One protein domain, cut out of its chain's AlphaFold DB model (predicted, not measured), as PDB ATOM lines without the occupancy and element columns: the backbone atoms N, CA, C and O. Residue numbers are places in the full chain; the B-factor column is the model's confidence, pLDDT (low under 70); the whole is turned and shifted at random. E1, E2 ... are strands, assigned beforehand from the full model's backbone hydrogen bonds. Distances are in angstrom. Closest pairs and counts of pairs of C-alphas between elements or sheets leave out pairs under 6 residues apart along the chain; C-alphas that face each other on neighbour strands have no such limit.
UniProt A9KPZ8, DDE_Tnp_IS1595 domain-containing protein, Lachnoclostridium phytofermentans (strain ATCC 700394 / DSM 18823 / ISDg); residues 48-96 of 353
ATOM      1  N   GLY A  48      55.285  10.238  81.292       76.38
ATOM      2  CA  GLY A  48      56.225  11.326  81.029       76.38
ATOM      3  C   GLY A  48      56.369  12.297  82.201       76.38
ATOM      4  O   GLY A  48      55.576  12.319  83.142       76.38
ATOM      5  N   PHE A  49      57.418  13.117  82.162       82.31
ATOM      6  CA  PHE A  49      57.722  14.061  83.234       82.31
ATOM      7  C   PHE A  49      56.825  15.303  83.107       82.31
ATOM      8  O   PHE A  49      57.035  16.127  82.216       82.31
ATOM      9  N   VAL A  50      55.800  15.407  83.967       86.69
ATOM     10  CA  VAL A  50      54.745  16.438  83.905       86.69
ATOM     11  C   VAL A  50      54.861  17.442  85.052       86.69
ATOM     12  O   VAL A  50      54.994  17.067  86.218       86.69
ATOM     13  N   CYS A  51      54.756  18.739  84.766       88.19
ATOM     14  CA  CYS A  51      54.767  19.752  85.817       88.19
ATOM     15  C   CYS A  51      53.449  19.752  86.611       88.19
ATOM     16  O   CYS A  51      52.385  19.969  86.028       88.19
ATOM     17  N   PRO A  52      53.491  19.655  87.955       86.38
ATOM     18  CA  PRO A  52      52.288  19.628  88.787       86.38
ATOM     19  C   PRO A  52      51.570  20.983  88.884       86.38
ATOM     20  O   PRO A  52      50.530  21.066  89.539       86.38
ATOM     21  N   HIS A  53      52.133  22.053  88.309       88.38
ATOM     22  CA  HIS A  53      51.563  23.405  88.346       88.38
ATOM     23  C   HIS A  53      50.849  23.801  87.055       88.38
ATOM     24  O   HIS A  53      49.805  24.440  87.140       88.38
ATOM     25  N   CYS A  54      51.409  23.472  85.888       88.38
ATOM     26  CA  CYS A  54      50.857  23.870  84.585       88.38
ATOM     27  C   CYS A  54      50.540  22.697  83.649       88.38
ATOM     28  O   CYS A  54      49.923  22.920  82.616       88.38
ATOM     29  N   GLY A  55      50.954  21.469  83.977       86.69
ATOM     30  CA  GLY A  55      50.760  20.312  83.105       86.69
ATOM     31  C   GLY A  55      51.739  20.213  81.927       86.69
ATOM     32  O   GLY A  55      51.561  19.318  81.110       86.69
ATOM     33  N   CYS A  56      52.767  21.079  81.844       87.00
ATOM     34  CA  CYS A  56      53.828  20.991  80.824       87.00
ATOM     35  C   CYS A  56      54.463  19.590  80.833       87.00
ATOM     36  O   CYS A  56      54.776  19.086  81.914       87.00
ATOM     37  N   ILE A  57      54.664  18.975  79.662       86.12
ATOM     38  CA  ILE A  57      55.317  17.664  79.522       86.12
ATOM     39  C   ILE A  57      56.724  17.881  78.959       86.12
ATOM     40  O   ILE A  57      56.895  18.585  77.971       86.12
ATOM     41  N   GLY A  58      57.743  17.289  79.585       78.62
ATOM     42  CA  GLY A  58      59.109  17.231  79.043       78.62
ATOM     43  C   GLY A  58      59.978  18.483  79.244       78.62
ATOM     44  O   GLY A  58      61.198  18.369  79.252       78.62
ATOM     45  N   HIS A  59      59.403  19.662  79.503       88.62
ATOM     46  CA  HIS A  59      60.157  20.913  79.708       88.62
ATOM     47  C   HIS A  59      60.536  21.160  81.177       88.62
ATOM     48  O   HIS A  59      60.224  22.201  81.764       88.62
ATOM     49  N   ILE A  60      61.182  20.186  81.819       90.12
ATOM     50  CA  ILE A  60      61.518  20.251  83.247       90.12
ATOM     51  C   ILE A  60      62.990  19.902  83.460       90.12
ATOM     52  O   ILE A  60      63.492  18.912  82.937       90.12
ATOM     53  N   SER A  61      63.675  20.688  84.290       91.56
ATOM     54  CA  SER A  61      65.081  20.461  84.652       91.56
ATOM     55  C   SER A  61      65.248  20.288  86.161       91.56
ATOM     56  O   SER A  61      64.446  20.797  86.950       91.56
ATOM     57  N   ARG A  62      66.314  19.594  86.585       92.44
ATOM     58  CA  ARG A  62      66.732  19.562  87.997       92.44
ATOM     59  C   ARG A  62      67.150  20.969  88.439       92.44
ATOM     60  O   ARG A  62      67.786  21.692  87.680       92.44
ATOM     61  N   ASN A  63      66.776  21.355  89.656       93.38
ATOM     62  CA  ASN A  63      67.010  22.683  90.231       93.38
ATOM     63  C   ASN A  63      67.555  22.579  91.670       93.38
ATOM     64  O   ASN A  63      66.989  23.145  92.609       93.38
ATOM     65  N   GLY A  64      68.617  21.787  91.846       92.25
ATOM     66  CA  GLY A  64      69.258  21.546  93.143       92.25
ATOM     67  C   GLY A  64      68.450  20.653  94.094       92.25
ATOM     68  O   GLY A  64      67.498  19.980  93.694       92.25
ATOM     69  N   HIS A  65      68.832  20.649  95.372       90.12
ATOM     70  CA  HIS A  65      68.262  19.778  96.402       90.12
ATOM     71  C   HIS A  65      67.685  20.575  97.577       90.12
ATOM     72  O   HIS A  65      68.097  21.699  97.868       90.12
ATOM     73  N   ILE A  66      66.722  19.973  98.270       86.25
ATOM     74  CA  ILE A  66      66.311  20.377  99.615       86.25
ATOM     75  C   ILE A  66      67.111  19.524 100.594       86.25
ATOM     76  O   ILE A  66      67.199  18.315 100.404       86.25
ATOM     77  N   TYR A  67      67.665  20.147 101.632       85.94
ATOM     78  CA  TYR A  67      68.455  19.470 102.658       85.94
ATOM     79  C   TYR A  67      67.687  19.416 103.979       85.94
ATOM     80  O   TYR A  67      66.958  20.355 104.316       85.94
ATOM     81  N   LYS A  68      67.880  18.337 104.739       84.25
ATOM     82  CA  LYS A  68      67.472  18.216 106.141       84.25
ATOM     83  C   LYS A  68      68.718  18.228 107.019       84.25
ATOM     84  O   LYS A  68      69.740  17.660 106.644       84.25
ATOM     85  N   THR A  69      68.617  18.867 108.174       85.69
ATOM     86  CA  THR A  69      69.674  18.863 109.185       85.69
ATOM     87  C   THR A  69      69.262  17.920 110.304       85.69
ATOM     88  O   THR A  69      68.118  17.995 110.765       85.69
ATOM     89  N   ASP A  70      70.149  17.014 110.704       83.88
ATOM     90  CA  ASP A  70      69.931  16.180 111.884       83.88
ATOM     91  C   ASP A  70      70.146  16.975 113.189       83.88
ATOM     92  O   ASP A  70      70.378  18.186 113.178       83.88
ATOM     93  N   LYS A  71      69.990  16.304 114.336       83.75
ATOM     94  CA  LYS A  71      70.167  16.938 115.653       83.75
ATOM     95  C   LYS A  71      71.617  17.348 115.920       83.75
ATOM     96  O   LYS A  71      71.828  18.266 116.705       83.75
ATOM     97  N   ASP A  72      72.558  16.692 115.254       86.50
ATOM     98  CA  ASP A  72      73.997  16.870 115.423       86.50
ATOM     99  C   ASP A  72      74.554  17.926 114.446       86.50
ATOM    100  O   ASP A  72      75.738  18.248 114.470       86.50
ATOM    101  N   GLY A  73      73.690  18.518 113.611       85.88
ATOM    102  CA  GLY A  73      74.032  19.595 112.683       85.88
ATOM    103  C   GLY A  73      74.416  19.128 111.277       85.88
ATOM    104  O   GLY A  73      74.668  19.971 110.410       85.88
ATOM    105  N   ASN A  74      74.405  17.823 110.995       88.31
ATOM    106  CA  ASN A  74      74.773  17.300 109.683       88.31
ATOM    107  C   ASN A  74      73.649  17.514 108.674       88.31
ATOM    108  O   ASN A  74      72.484  17.175 108.908       88.31
ATOM    109  N   LYS A  75      74.009  18.048 107.505       86.75
ATOM    110  CA  LYS A  75      73.086  18.231 106.385       86.75
ATOM    111  C   LYS A  75      73.092  17.001 105.493       86.75
ATOM    112  O   LYS A  75      74.119  16.637 104.934       86.75
ATOM    113  N   THR A  76      71.919  16.428 105.280       83.94
ATOM    114  CA  THR A  76      71.693  15.357 104.305       83.94
ATOM    115  C   THR A  76      70.686  15.815 103.261       83.94
ATOM    116  O   THR A  76      69.842  16.677 103.526       83.94
ATOM    117  N   ILE A  77      70.790  15.281 102.045       82.69
ATOM    118  CA  ILE A  77      69.802  15.542 100.997       82.69
ATOM    119  C   ILE A  77      68.466  14.943 101.456       82.69
ATOM    120  O   ILE A  77      68.395  13.778 101.834       82.69
ATOM    121  N   ASP A  78      67.419  15.764 101.463       81.56
ATOM    122  CA  ASP A  78      66.047  15.341 101.752       81.56
ATOM    123  C   ASP A  78      65.304  15.035 100.452       81.56
ATOM    124  O   ASP A  78      64.711  13.972 100.335       81.56
ATOM    125  N   LYS A  79      65.313  15.969  99.483       85.25
ATOM    126  CA  LYS A  79      64.480  15.880  98.264       85.25
ATOM    127  C   LYS A  79      65.136  16.512  97.049       85.25
ATOM    128  O   LYS A  79      65.811  17.540  97.171       85.25
ATOM    129  N   GLN A  80      64.838  15.991  95.861       88.69
ATOM    130  CA  GLN A  80      65.213  16.630  94.599       88.69
ATOM    131  C   GLN A  80      64.226  17.758  94.264       88.69
ATOM    132  O   GLN A  80      63.005  17.580  94.274       88.69
ATOM    133  N   ARG A  81      64.752  18.938  93.918       91.19
ATOM    134  CA  ARG A  81      63.956  20.041  93.366       91.19
ATOM    135  C   ARG A  81      64.046  20.038  91.843       91.19
ATOM    136  O   ARG A  81      65.104  19.783  91.270       91.19
ATOM    137  N   TYR A  82      62.940  20.377  91.203       92.12
ATOM    138  CA  TYR A  82      62.793  20.542  89.763       92.12
ATOM    139  C   TYR A  82      62.235  21.930  89.447       92.12
ATOM    140  O   TYR A  82      61.658  22.580  90.321       92.12
ATOM    141  N   VAL A  83      62.385  22.380  88.204       94.56
ATOM    142  CA  VAL A  83      61.791  23.617  87.676       94.56
ATOM    143  C   VAL A  83      61.178  23.343  86.301       94.56
ATOM    144  O   VAL A  83      61.858  22.776  85.448       94.56
ATOM    145  N   CYS A  84      59.905  23.707  86.081       94.62
ATOM    146  CA  CYS A  84      59.323  23.699  84.724       94.62
ATOM    147  C   CYS A  84      59.774  24.972  84.008       94.62
ATOM    148  O   CYS A  84      59.647  26.069  84.555       94.62
ATOM    149  N   LYS A  85      60.305  24.815  82.798       94.06
ATOM    150  CA  LYS A  85      60.803  25.914  81.969       94.06
ATOM    151  C   LYS A  85      59.674  26.744  81.359       94.06
ATOM    152  O   LYS A  85      59.876  27.932  81.161       94.06
ATOM    153  N   ASP A  86      58.479  26.173  81.209       93.31
ATOM    154  CA  ASP A  86      57.328  26.899  80.658       93.31
ATOM    155  C   ASP A  86      56.706  27.866  81.671       93.31
ATOM    156  O   ASP A  86      56.430  29.017  81.356       93.31
ATOM    157  N   CYS A  87      56.474  27.415  82.911       94.06
ATOM    158  CA  CYS A  87      55.834  28.253  83.936       94.06
ATOM    159  C   CYS A  87      56.812  28.871  84.946       94.06
ATOM    160  O   CYS A  87      56.376  29.576  85.856       94.06
ATOM    161  N   GLY A  88      58.105  28.547  84.862       93.31
ATOM    162  CA  GLY A  88      59.159  29.024  85.765       93.31
ATOM    163  C   GLY A  88      59.066  28.532  87.218       93.31
ATOM    164  O   GLY A  88      59.927  28.847  88.040       93.31
ATOM    165  N   LYS A  89      58.035  27.758  87.585       93.12
ATOM    166  CA  LYS A  89      57.806  27.335  88.975       93.12
ATOM    167  C   LYS A  89      58.672  26.140  89.353       93.12
ATOM    168  O   LYS A  89      58.764  25.151  88.623       93.12
ATOM    169  N   SER A  90      59.238  26.207  90.559       92.88
ATOM    170  CA  SER A  90      59.926  25.077  91.183       92.88
ATOM    171  C   SER A  90      58.952  24.124  91.877       92.88
ATOM    172  O   SER A  90      57.905  24.532  92.390       92.88
ATOM    173  N   PHE A  91      59.302  22.843  91.917       91.00
ATOM    174  CA  PHE A  91      58.514  21.807  92.578       91.00
ATOM    175  C   PHE A  91      59.384  20.618  93.011       91.00
ATOM    176  O   PHE A  91      60.525  20.482  92.581       91.00
ATOM    177  N   THR A  92      58.852  19.764  93.879       89.00
ATOM    178  CA  THR A  92      59.375  18.413  94.137       89.00
ATOM    179  C   THR A  92      58.356  17.395  93.643       89.00
ATOM    180  O   THR A  92      57.209  17.753  93.361       89.00
ATOM    181  N   VAL A  93      58.719  16.116  93.592       84.62
ATOM    182  CA  VAL A  93      57.789  15.037  93.212       84.62
ATOM    183  C   VAL A  93      56.480  15.082  94.021       84.62
ATOM    184  O   VAL A  93      55.411  14.764  93.506       84.62
ATOM    185  N   LEU A  94      56.540  15.556  95.268       83.69
ATOM    186  CA  LEU A  94      55.413  15.648  96.203       83.69
ATOM    187  C   LEU A  94      54.643  16.978  96.137       83.69
ATOM    188  O   LEU A  94      53.704  17.204  96.909       83.69
ATOM    189  N   SER A  95      55.037  17.913  95.276       86.75
ATOM    190  CA  SER A  95      54.302  19.168  95.096       86.75
ATOM    191  C   SER A  95      52.891  18.895  94.584       86.75
ATOM    192  O   SER A  95      52.698  18.083  93.684       86.75
ATOM    193  N   ASN A  96      51.889  19.558  95.167       84.38
ATOM    194  CA  ASN A  96      50.473  19.332  94.858       84.38
ATOM    195  C   ASN A  96      50.060  17.849  94.961       84.38
ATOM    196  O   ASN A  96      49.266  17.386  94.156       84.38
TER     197      ASN A  96
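What this domain is: This is residues 48 to 96 of the 353 residues of the protein "DDE_Tnp_IS1595 domain-containing protein" of Lachnoclostridium phytofermentans (strain ATCC 700394 / DSM 18823 / ISDg) (UniProt A9KPZ8). Look first for one long hairpin of two strands, E1 and E2, which makes the long axis of a rod; its turn is at one end, and the unnamed stretches 48 to 59 and 85 to 96 gather toward the other. The printed part has 49 residues, no named helix and one antiparallel sheet, E1 - E2; its class is all strand, with 20 residues in named elements, under half. It is loose, with a radius of gyration of the C-alphas of 12.9 A and spans of 40 by 17 by 17 A.

How they stand to each other: E1, residues 60 to 69, and E2, residues 75 to 84, are antiparallel at 157 degrees. Find N 63 and O 81, 2.8 A apart, and N 76 and O 68, 2.9 A, within hydrogen-bond range. E2 bends by 55 degrees at residue 78. Its residues 82 to 83 pair antiparallel with residues 90 to 91.

Where its parts are: Find C-alpha 60 at (61.518, 20.251, 83.247); E1 runs 27.2 A to C-alpha 69. E2 runs 26.2 A to C-alpha 84 at (59.323, 23.699, 84.724).

The domain as a whole: The C-alphas farthest apart, of Ile 57 and Asp 72, are 40.5 A apart. The E1 to E2 link is tight. The printed part has no cut, and no printed residue is under pLDDT 70.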